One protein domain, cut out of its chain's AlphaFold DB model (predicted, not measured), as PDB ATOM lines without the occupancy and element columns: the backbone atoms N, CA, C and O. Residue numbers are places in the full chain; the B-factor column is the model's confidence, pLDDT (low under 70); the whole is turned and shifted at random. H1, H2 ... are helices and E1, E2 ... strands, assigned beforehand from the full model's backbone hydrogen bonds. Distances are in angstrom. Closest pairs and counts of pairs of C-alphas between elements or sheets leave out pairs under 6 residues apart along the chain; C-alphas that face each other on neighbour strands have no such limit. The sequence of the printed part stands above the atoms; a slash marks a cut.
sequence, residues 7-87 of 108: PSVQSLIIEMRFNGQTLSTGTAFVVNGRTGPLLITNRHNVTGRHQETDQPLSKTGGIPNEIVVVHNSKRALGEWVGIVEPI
ATOM      1  N   PRO A   7      95.431  90.561  97.016       91.06
ATOM      2  CA  PRO A   7      96.725  91.090  96.571       91.06
ATOM      3  C   PRO A   7      97.461  91.922  97.632       91.06
ATOM      4  O   PRO A   7      98.687  91.969  97.623       91.06
ATOM      5  N   SER A   8      96.725  92.527  98.574       92.19
ATOM      6  CA  SER A   8      97.290  93.393  99.619       92.19
ATOM      7  C   SER A   8      97.980  92.635 100.753       92.19
ATOM      8  O   SER A   8      98.699  93.237 101.543       92.19
ATOM      9  N   VAL A   9      97.776  91.318 100.828       93.06
ATOM     10  CA  VAL A   9      98.400  90.430 101.822       93.06
ATOM     11  C   VAL A   9      99.294  89.370 101.177       93.06
ATOM     12  O   VAL A   9      99.853  88.522 101.869       93.06
ATOM     13  N   GLN A  10      99.438  89.405  99.851       92.88
ATOM     14  CA  GLN A  10     100.280  88.484  99.103       92.88
ATOM     15  C   GLN A  10     101.625  89.145  98.801       92.88
ATOM     16  O   GLN A  10     101.705  90.072  98.000       92.88
ATOM     17  N   SER A  11     102.683  88.635  99.429       95.50
ATOM     18  CA  SER A  11     104.050  89.057  99.124       95.50
ATOM     19  C   SER A  11     104.436  88.625  97.709       95.50
ATOM     20  O   SER A  11     104.261  87.462  97.333       95.50
ATOM     21  N   LEU A  12     104.970  89.565  96.939       96.94
ATOM     22  CA  LEU A  12     105.583  89.358  95.636       96.94
ATOM     23  C   LEU A  12     107.089  89.552  95.765       96.94
ATOM     24  O   LEU A  12     107.543  90.458  96.467       96.94
ATOM     25  N   ILE A  13     107.853  88.721  95.060       98.00
ATOM     26  CA  ILE A  13     109.287  88.948  94.882       98.00
ATOM     27  C   ILE A  13     109.455  90.103  93.900       98.00
ATOM     28  O   ILE A  13     108.760  90.168  92.882       98.00
ATOM     29  N   ILE A  14     110.392  90.992  94.211       98.50
ATOM     30  CA  ILE A  14     110.849  92.019  93.286       98.50
ATOM     31  C   ILE A  14     112.361  91.944  93.090       98.50
ATOM     32  O   ILE A  14     113.096  91.604  94.018       98.50
ATOM     33  N   GLU A  15     112.820  92.290  91.892       98.38
ATOM     34  CA  GLU A  15     114.239  92.471  91.584       98.38
ATOM     35  C   GLU A  15     114.508  93.939  91.279       98.38
ATOM     36  O   GLU A  15     113.909  94.506  90.369       98.38
ATOM     37  N   MET A  16     115.426  94.549  92.020       98.00
ATOM     38  CA  MET A  16     115.890  95.908  91.769       98.00
ATOM     39  C   MET A  16     117.005  95.850  90.732       98.00
ATOM     40  O   MET A  16     118.015  95.170  90.950       98.00
ATOM     41  N   ARG A  17     116.839  96.552  89.608       97.69
ATOM     42  CA  ARG A  17     117.780  96.508  88.483       97.69
ATOM     43  C   ARG A  17     118.254  97.898  88.081       97.69
ATOM     44  O   ARG A  17     117.592  98.902  88.332       97.69
ATOM     45  N   PHE A  18     119.419  97.925  87.445       95.69
ATOM     46  CA  PHE A  18     119.917  99.079  86.711       95.69
ATOM     47  C   PHE A  18     120.203  98.668  85.270       95.69
ATOM     48  O   PHE A  18     121.104  97.860  85.038       95.69
ATOM     49  N   ASN A  19     119.444  99.196  84.308       95.31
ATOM     50  CA  ASN A  19     119.594  98.885  82.877       95.31
ATOM     51  C   ASN A  19     119.668  97.374  82.595       95.31
ATOM     52  O   ASN A  19     120.575  96.890  81.917       95.31
ATOM     53  N   GLY A  20     118.753  96.601  83.173       95.94
ATOM     54  CA  GLY A  20     118.731  95.156  83.023       95.94
ATOM     55  C   GLY A  20     119.683  94.376  83.942       95.94
ATOM     56  O   GLY A  20     119.557  93.154  84.042       95.94
ATOM     57  N   GLN A  21     120.596  95.019  84.668       95.88
ATOM     58  CA  GLN A  21     121.473  94.330  85.615       95.88
ATOM     59  C   GLN A  21     120.823  94.245  86.997       95.88
ATOM     60  O   GLN A  21     120.560  95.272  87.618       95.88
ATOM     61  N   THR A  22     120.616  93.034  87.517       96.50
ATOM     62  CA  THR A  22     120.115  92.831  88.886       96.50
ATOM     63  C   THR A  22     121.134  93.317  89.908       96.50
ATOM     64  O   THR A  22     122.299  92.911  89.887       96.50
ATOM     65  N   LEU A  23     120.673  94.205  90.793       95.75
ATOM     66  CA  LEU A  23     121.431  94.757  91.912       95.75
ATOM     67  C   LEU A  23     121.108  94.023  93.215       95.75
ATOM     68  O   LEU A  23     122.000  93.765  94.019       95.75
ATOM     69  N   SER A  24     119.827  93.729  93.448       96.06
ATOM     70  CA  SER A  24     119.333  93.116  94.683       96.06
ATOM     71  C   SER A  24     117.889  92.621  94.507       96.06
ATOM     72  O   SER A  24     117.268  92.856  93.470       96.06
ATOM     73  N   THR A  25     117.357  91.938  95.517       97.62
ATOM     74  CA  THR A  25     115.971  91.461  95.572       97.62
ATOM     75  C   THR A  25     115.263  91.979  96.819       97.62
ATOM     76  O   THR A  25     115.890  92.309  97.827       97.62
ATOM     77  N   GLY A  26     113.938  92.050  96.753       97.19
ATOM     78  CA  GLY A  26     113.099  92.525  97.845       97.19
ATOM     79  C   GLY A  26     111.687  91.964  97.761       97.19
ATOM     80  O   GLY A  26     111.403  91.037  96.999       97.19
ATOM     81  N   THR A  27     110.789  92.554  98.544       98.06
ATOM     82  CA  THR A  27     109.365  92.221  98.522       98.06
ATOM     83  C   THR A  27     108.504  93.439  98.233       98.06
ATOM     84  O   THR A  27     108.851  94.583  98.543       98.06
ATOM     85  N   ALA A  28     107.352  93.184  97.634       98.06
ATOM     86  CA  ALA A  28     106.303  94.163  97.417       98.06
ATOM     87  C   ALA A  28     104.934  93.492  97.540       98.06
ATOM     88  O   ALA A  28     104.831  92.268  97.597       98.06
ATOM     89  N   PHE A  29     103.874  94.284  97.557       97.06
ATOM     90  CA  PHE A  29     102.508  93.788  97.430       97.06
ATOM     91  C   PHE A  29     101.670  94.777  96.627       97.06
ATOM     92  O   PHE A  29     102.038  95.944  96.472       97.06
ATOM     93  N   VAL A  30     100.546  94.305  96.094       95.94
ATOM     94  CA  VAL A  30      99.671  95.121  95.248       95.94
ATOM     95  C   VAL A  30      98.458  95.567  96.045       95.94
ATOM     96  O   VAL A  30      97.793  94.763  96.696       95.94
ATOM     97  N   VAL A  31      98.117  96.848  95.951       94.56
ATOM     98  CA  VAL A  31      96.853  97.379  96.469       94.56
ATOM     99  C   VAL A  31      96.010  97.945  95.337       94.56
ATOM    100  O   VAL A  31      96.530  98.435  94.337       94.56
ATOM    101  N   ASN A  32      94.691  97.910  95.503       92.50
ATOM    102  CA  ASN A  32      93.779  98.555  94.565       92.50
ATOM    103  C   ASN A  32      93.720 100.055  94.884       92.50
ATOM    104  O   ASN A  32      93.147 100.454  95.899       92.50
ATOM    105  N   GLY A  33      94.331 100.877  94.034       89.25
ATOM    106  CA  GLY A  33      94.219 102.331  94.075       89.25
ATOM    107  C   GLY A  33      93.001 102.840  93.302       89.25
ATOM    108  O   GLY A  33      92.300 102.090  92.623       89.25
ATOM    109  N   ARG A  34      92.750 104.152  93.378       90.06
ATOM    110  CA  ARG A  34      91.628 104.798  92.667       90.06
ATOM    111  C   ARG A  34      91.773 104.754  91.142       90.06
ATOM    112  O   ARG A  34      90.769 104.712  90.445       90.06
ATOM    113  N   THR A  35      93.005 104.795  90.644       89.69
ATOM    114  CA  THR A  35      93.337 104.868  89.211       89.69
ATOM    115  C   THR A  35      93.831 103.539  88.643       89.69
ATOM    116  O   THR A  35      94.183 103.472  87.471       89.69
ATOM    117  N   GLY A  36      93.866 102.485  89.460       91.88
ATOM    118  CA  GLY A  36      94.435 101.196  89.089       91.88
ATOM    119  C   GLY A  36      95.238 100.558  90.223       91.88
ATOM    120  O   GLY A  36      95.269 101.088  91.340       91.88
ATOM    121  N   PRO A  37      95.860  99.398  89.962       93.44
ATOM    122  CA  PRO A  37      96.732  98.741  90.923       93.44
ATOM    123  C   PRO A  37      97.953  99.613  91.232       93.44
ATOM    124  O   PRO A  37      98.530 100.232  90.344       93.44
ATOM    125  N   LEU A  38      98.346  99.638  92.501       94.75
ATOM    126  CA  LEU A  38      99.565 100.285  92.975       94.75
ATOM    127  C   LEU A  38     100.478  99.223  93.579       94.75
ATOM    128  O   LEU A  38     100.015  98.357  94.326       94.75
ATOM    129  N   LEU A  39     101.771  99.319  93.287       96.25
ATOM    130  CA  LEU A  39     102.796  98.511  93.931       96.25
ATOM    131  C   LEU A  39     103.274  99.226  95.198       96.25
ATOM    132  O   LEU A  39     103.709 100.375  95.138       96.25
ATOM    133  N   ILE A  40     103.211  98.550  96.342       96.38
ATOM    134  CA  ILE A  40     103.772  99.043  97.601       96.38
ATOM    135  C   ILE A  40     105.020  98.236  97.931       96.38
ATOM    136  O   ILE A  40     104.995  97.007  97.952       96.38
ATOM    137  N   THR A  41     106.112  98.938  98.220       97.31
ATOM    138  CA  THR A  41     107.383  98.351  98.645       97.31
ATOM    139  C   THR A  41     108.115  99.289  99.608       97.31
ATOM    140  O   THR A  41     107.686 100.419  99.846       97.31
ATOM    141  N   ASN A  42     109.220  98.824 100.186       95.69
ATOM    142  CA  ASN A  42     110.064  99.647 101.045       95.69
ATOM    143  C   ASN A  42     110.800 100.717 100.226       95.69
ATOM    144  O   ASN A  42     111.322 100.422  99.152       95.69
ATOM    145  N   ARG A  43     110.959 101.930 100.778       94.81
ATOM    146  CA  ARG A  43     111.725 103.024 100.142       94.81
ATOM    147  C   ARG A  43     113.118 102.578  99.696       94.81
ATOM    148  O   ARG A  43     113.564 102.934  98.613       94.81
ATOM    149  N   HIS A  44     113.802 101.773 100.506       94.69
ATOM    150  CA  HIS A  44     115.153 101.325 100.182       94.69
ATOM    151  C   HIS A  44     115.235 100.457  98.915       94.69
ATOM    152  O   HIS A  44     116.295 100.411  98.297       94.69
ATOM    153  N   ASN A  45     114.136  99.815  98.498       96.38
ATOM    154  CA  ASN A  45     114.093  99.039  97.257       96.38
ATOM    155  C   ASN A  45     114.082  99.948  96.020       96.38
ATOM    156  O   ASN A  45     114.570  99.549  94.975       96.38
ATOM    157  N   VAL A  46     113.566 101.173  96.128       95.69
ATOM    158  CA  VAL A  46     113.530 102.128  95.004       95.69
ATOM    159  C   VAL A  46     114.665 103.150  95.056       95.69
ATOM    160  O   VAL A  46     115.018 103.719  94.032       95.69
ATOM    161  N   THR A  47     115.280 103.376  96.220       94.00
ATOM    162  CA  THR A  47     116.383 104.346  96.360       94.00
ATOM    163  C   THR A  47     117.768 103.716  96.473       94.00
ATOM    164  O   THR A  47     118.762 104.418  96.303       94.00
ATOM    165  N   GLY A  48     117.869 102.432  96.836       93.31
ATOM    166  CA  GLY A  48     119.146 101.803  97.202       93.31
ATOM    167  C   GLY A  48     119.788 102.391  98.468       93.31
ATOM    168  O   GLY A  48     120.976 102.173  98.721       93.31
ATOM    169  N   ARG A  49     119.033 103.160  99.267       92.88
ATOM    170  CA  ARG A  49     119.532 103.906 100.430       92.88
ATOM    171  C   ARG A  49     118.845 103.490 101.718       92.88
ATOM    172  O   ARG A  49     117.662 103.151 101.736       92.88
ATOM    173  N   HIS A  50     119.586 103.575 102.816       91.12
ATOM    174  CA  HIS A  50     119.051 103.347 104.150       91.12
ATOM    175  C   HIS A  50     117.926 104.345 104.461       91.12
ATOM    176  O   HIS A  50     118.047 105.537 104.170       91.12
ATOM    177  N   GLN A  51     116.841 103.869 105.083       88.62
ATOM    178  CA  GLN A  51     115.659 104.686 105.382       88.62
ATOM    179  C   GLN A  51     116.000 105.915 106.230       88.62
ATOM    180  O   GLN A  51     115.478 106.992 105.974       88.62
ATOM    181  N   GLU A  52     116.861 105.750 107.234       87.12
ATOM    182  CA  GLU A  52     117.115 106.788 108.241       87.12
ATOM    183  C   GLU A  52     118.340 107.652 107.929       87.12
ATOM    184  O   GLU A  52     118.324 108.856 108.155       87.12
ATOM    185  N   THR A  53     119.405 107.047 107.401       89.12
ATOM    186  CA  THR A  53     120.714 107.705 107.244       89.12
ATOM    187  C   THR A  53     120.965 108.158 105.814       89.12
ATOM    188  O   THR A  53     121.923 108.882 105.561       89.12
ATOM    189  N   ASP A  54     120.130 107.697 104.874       89.31
ATOM    190  CA  ASP A  54     120.234 107.943 103.434       89.31
ATOM    191  C   ASP A  54     121.561 107.500 102.797       89.31
ATOM    192  O   ASP A  54     121.842 107.787 101.631       89.31
ATOM    193  N   GLN A  55     122.367 106.752 103.548       91.00
ATOM    194  CA  GLN A  55     123.603 106.169 103.057       91.00
ATOM    195  C   GLN A  55     123.292 105.037 102.073       91.00
ATOM    196  O   GLN A  55     122.297 104.324 102.266       91.00
ATOM    197  N   PRO A  56     124.118 104.845 101.029       91.50
ATOM    198  CA  PRO A  56     123.978 103.702 100.136       91.50
ATOM    199  C   PRO A  56     123.993 102.382 100.913       91.50
ATOM    200  O   PRO A  56     124.830 102.183 101.792       91.50
ATOM    201  N   LEU A  57     123.084 101.466 100.577       88.62
ATOM    202  CA  LEU A  57     123.055 100.127 101.177       88.62
ATOM    203  C   LEU A  57     124.197  99.238 100.674       88.62
ATOM    204  O   LEU A  57     124.685  98.375 101.400       88.62
ATOM    205  N   SER A  58     124.633  99.456  99.434       87.94
ATOM    206  CA  SER A  58     125.786  98.776  98.852       87.94
ATOM    207  C   SER A  58     127.005  99.690  98.842       87.94
ATOM    208  O   SER A  58     126.913 100.861  98.475       87.94
ATOM    209  N   LYS A  59     128.184  99.116  99.114       86.00
ATOM    210  CA  LYS A  59     129.481  99.791  98.931       86.00
ATOM    211  C   LYS A  59     129.734 100.205  97.478       86.00
ATOM    212  O   LYS A  59     130.526 101.107  97.241       86.00
ATOM    213  N   THR A  60     129.077  99.551  96.518       85.69
ATOM    214  CA  THR A  60     129.160  99.902  95.091       85.69
ATOM    215  C   THR A  60     128.265 101.081  94.712       85.69
ATOM    216  O   THR A  60     128.364 101.565  93.591       85.69
ATOM    217  N   GLY A  61     127.388 101.544  95.612       81.88
ATOM    218  CA  GLY A  61     126.530 102.706  95.378       81.88
ATOM    219  C   GLY A  61     125.455 102.519  94.305       81.88
ATOM    220  O   GLY A  61     124.887 103.511  93.867       81.88
ATOM    221  N   GLY A  62     125.180 101.283  93.871       86.12
ATOM    222  CA  GLY A  62     124.177 101.009  92.840       86.12
ATOM    223  C   GLY A  62     122.779 101.475  93.257       86.12
ATOM    224  O   GLY A  62     122.273 101.055  94.298       86.12
ATOM    225  N   ILE A  63     122.169 102.323  92.429       92.12
ATOM    226  CA  ILE A  63     120.796 102.818  92.581       92.12
ATOM    227  C   ILE A  63     119.969 102.180  91.461       92.12
ATOM    228  O   ILE A  63     120.405 102.239  90.312       92.12
ATOM    229  N   PRO A  64     118.827 101.542  91.753       95.50
ATOM    230  CA  PRO A  64     117.994 100.965  90.709       95.50
ATOM    231  C   PRO A  64     117.316 102.045  89.862       95.50
ATOM    232  O   PRO A  64     117.028 103.135  90.350       95.50
ATOM    233  N   ASN A  65     117.027 101.723  88.603       96.62
ATOM    234  CA  ASN A  65     116.192 102.543  87.718       96.62
ATOM    235  C   ASN A  65     114.940 101.808  87.215       96.62
ATOM    236  O   ASN A  65     114.015 102.435  86.696       96.62
ATOM    237  N   GLU A  66     114.857 100.500  87.454       97.81
ATOM    238  CA  GLU A  66     113.687  99.676  87.169       97.81
ATOM    239  C   GLU A  66     113.529  98.575  88.230       97.81
ATOM    240  O   GLU A  66     114.483  98.193  88.921       97.81
ATOM    241  N   ILE A  67     112.311  98.050  88.352       98.19
ATOM    242  CA  ILE A  67     111.994  96.896  89.190       98.19
ATOM    243  C   ILE A  67     111.313  95.826  88.342       98.19
ATOM    244  O   ILE A  67     110.406  96.118  87.572       98.19
ATOM    245  N   VAL A  68     111.710  94.566  88.518       98.56
ATOM    246  CA  VAL A  68     110.942  93.422  88.013       98.56
ATOM    247  C   VAL A  68     110.008  92.943  89.108       98.56
ATOM    248  O   VAL A  68     110.474  92.569  90.180       98.56
ATOM    249  N   VAL A  69     108.706  92.909  88.844       98.06
ATOM    250  CA  VAL A  69     107.704  92.314  89.734       98.06
ATOM    251  C   VAL A  69     107.406  90.895  89.276       98.06
ATOM    252  O   VAL A  69     106.963  90.672  88.149       98.06
ATOM    253  N   VAL A  70     107.655  89.919  90.148       97.44
ATOM    254  CA  VAL A  70     107.499  88.497  89.829       97.44
ATOM    255  C   VAL A  70     106.091  88.040  90.212       97.44
ATOM    256  O   VAL A  70     105.783  87.802  91.383       97.44
ATOM    257  N   HIS A  71     105.216  87.910  89.218       94.50
ATOM    258  CA  HIS A  71     103.833  87.473  89.394       94.50
ATOM    259  C   HIS A  71     103.681  85.970  89.181       94.50
ATOM    260  O   HIS A  71     104.333  85.386  88.322       94.50
ATOM    261  N   ASN A  72     102.754  85.341  89.907       90.38
ATOM    262  CA  ASN A  72     102.315  83.987  89.569       90.38
ATOM    263  C   ASN A  72     101.558  84.012  88.233       90.38
ATOM    264  O   ASN A  72     100.648  84.826  88.043       90.38
ATOM    265  N   SER A  73     101.916  83.108  87.327       89.94
ATOM    266  CA  SER A  73     101.222  82.932  86.055       89.94
ATOM    267  C   SER A  73      99.845  82.313  86.283       89.94
ATOM    268  O   SER A  73      99.668  81.412  87.102       89.94
ATOM    269  N   LYS A  74      98.851  82.756  85.508       87.69
ATOM    270  CA  LYS A  74      97.540  82.087  85.456       87.69
ATOM    271  C   LYS A  74      97.572  80.795  84.632       87.69
ATOM    272  O   LYS A  74      96.593  80.057  84.645       87.69
ATOM    273  N   ARG A  75      98.656  80.545  83.888       90.25
ATOM    274  CA  ARG A  75      98.781  79.403  82.976       90.25
ATOM    275  C   ARG A  75      99.040  78.094  83.718       90.25
ATOM    276  O   ARG A  75      98.409  77.091  83.400       90.25
ATOM    277  N   ALA A  76      99.964  78.108  84.675       90.75
ATOM    278  CA  ALA A  76     100.371  76.927  85.424       90.75
ATOM    279  C   ALA A  76     100.881  77.302  86.823       90.75
ATOM    280  O   ALA A  76     101.486  78.355  87.025       90.75
ATOM    281  N   LEU A  77     100.656  76.413  87.794       89.25
ATOM    282  CA  LEU A  77     101.230  76.546  89.131       89.25
ATOM    283  C   LEU A  77     102.755  76.380  89.064       89.25
ATOM    284  O   LEU A  77     103.245  75.469  88.402       89.25
ATOM    285  N   GLY A  78     103.492  77.238  89.772       89.00
ATOM    286  CA  GLY A  78     104.960  77.237  89.742       89.00
ATOM    287  C   GLY A  78     105.559  77.889  88.493       89.00
ATOM    288  O   GLY A  78     106.764  77.811  88.286       89.00
ATOM    289  N   GLU A  79     104.739  78.531  87.660       93.62
ATOM    290  CA  GLU A  79     105.206  79.419  86.600       93.62
ATOM    291  C   GLU A  79     105.104  80.868  87.089       93.62
ATOM    292  O   GLU A  79     104.064  81.293  87.604       93.62
ATOM    293  N   TRP A  80     106.178  81.633  86.905       94.44
ATOM    294  CA  TRP A  80     106.227  83.051  87.241       94.44
ATOM    295  C   TRP A  80     106.502  83.902  86.009       94.44
ATOM    296  O   TRP A  80     107.239  83.498  85.112       94.44
ATOM    297  N   VAL A  81     105.923  85.097  85.991       95.88
ATOM    298  CA  VAL A  81     106.121  86.100  84.945       95.88
ATOM    299  C   VAL A  81     106.696  87.351  85.590       95.88
ATOM    300  O   VAL A  81     106.085  87.919  86.495       95.88
ATOM    301  N   GLY A  82     107.873  87.770  85.128       96.69
ATOM    302  CA  GLY A  82     108.481  89.038  85.515       96.69
ATOM    303  C   GLY A  82     107.932  90.178  84.664       96.69
ATOM    304  O   GLY A  82     108.024  90.126  83.439       96.69
ATOM    305  N   ILE A  83     107.381  91.203  85.309       97.12
ATOM    306  CA  ILE A  83     106.953  92.447  84.659       97.12
ATOM    307  C   ILE A  83     107.942  93.546  85.033       97.12
ATOM    308  O   ILE A  83     108.195  93.754  86.216       97.12
ATOM    309  N   VAL A  84     108.528  94.206  84.035       98.00
ATOM    310  CA  VAL A  84     109.470  95.313  84.244       98.00
ATOM    311  C   VAL A  84     108.683  96.608  84.397       98.00
ATOM    312  O   VAL A  84     107.944  96.982  83.490       98.00
ATOM    313  N   GLU A  85     108.885  97.294  85.515       97.19
ATOM    314  CA  GLU A  85     108.310  98.602  85.809       97.19
ATOM    315  C   GLU A  85     109.444  99.629  85.978       97.19
ATOM    316  O   GLU A  85     110.303  99.452  86.854       97.19
ATOM    317  N   PRO A  86     109.492 100.703  85.169       97.19
ATOM    318  CA  PRO A  86     110.444 101.784  85.385       97.19
ATOM    319  C   PRO A  86     110.100 102.523  86.682       97.19
ATOM    320  O   PRO A  86     108.932 102.782  86.972       97.19
ATOM    321  N   ILE A  87     111.116 102.899  87.460       96.94
ATOM    322  CA  ILE A  87     110.920 103.708  88.678       96.94
ATOM    323  C   ILE A  87     111.395 105.153  88.510       96.94
ATOM    324  O   ILE A  87     111.158 105.979  89.394       96.94
TER     325      ILE A  87
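AT A GLANCE: This is residues 7 to 87 of the 108 residues of an uncharacterized protein of Enterovibrio coralii (UniProt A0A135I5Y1). One antiparallel sheet of five strands is curled like part of a barrel, left open between its edge strands E3 and E5, with the short helix H1 over E1. The long strand E2 bends strongly and joins E1 to E3, while the unnamed loop of residues 48 to 65 leads from H1 back to E4. The printed part has 81 residues, in the order E1 E2 E3 H1 E4 E5, and is mostly strand; the sheet's order is E3 E2 E1 E4 E5. It is only just compact, close to loose, with a radius of gyration of the C-alphas of 13.6 A and spans of 40 by 28 by 19 A.

IN THESE COORDINATES: E1, residues 12 to 18, begins at C-alpha 12 (105.583, 89.358, 95.636) and is 19.5 A long. E2, residues 21 to 33, measures 29.6 A and bends by 85 degrees at residue 24. E3 holds residues 36 to 41, 16.3 A, and H1 residues 43 to 47, 6.1 A. E4, residues 66 to 72, is 19.5 A long; E5, residues 80 to 86, is 19.3 A long and ends at C-alpha 86 (110.444, 101.784, 85.385).

HOW THE PARTS SIT: E1, E2 and E3 form a meander, each strand the antiparallel neighbour of the one before. In the hairpin of E1 and E2, N 14 and O 26 are 3.0 A apart; in that of E2 and E3, N 31 and O 38 are 2.9 A apart. E1 and E4 are antiparallel at 154 degrees, with N 15 and O 68 at 2.9 A. In the hairpin of E4 and E5, N 69 and O 83 are 2.8 A apart. These N and O pairs are within hydrogen-bond range. H1 is on the sheet, over E1, at a height of 8.9 A; the closest C-alphas of E1 and H1, Met 16 and Asn 45, are 6.6 A apart. In H1 every O i to N i+4 pair is within hydrogen-bond range. E3 and E5 are apart.

THE WHOLE: The C-alphas farthest apart, those of Thr 53 and Arg 75, are 43.3 A apart. The printed part has no cut; the link from H1 to E4 is long, with 18 residues. The mean pLDDT of the printed part is 93.8, and no printed residue is under 70.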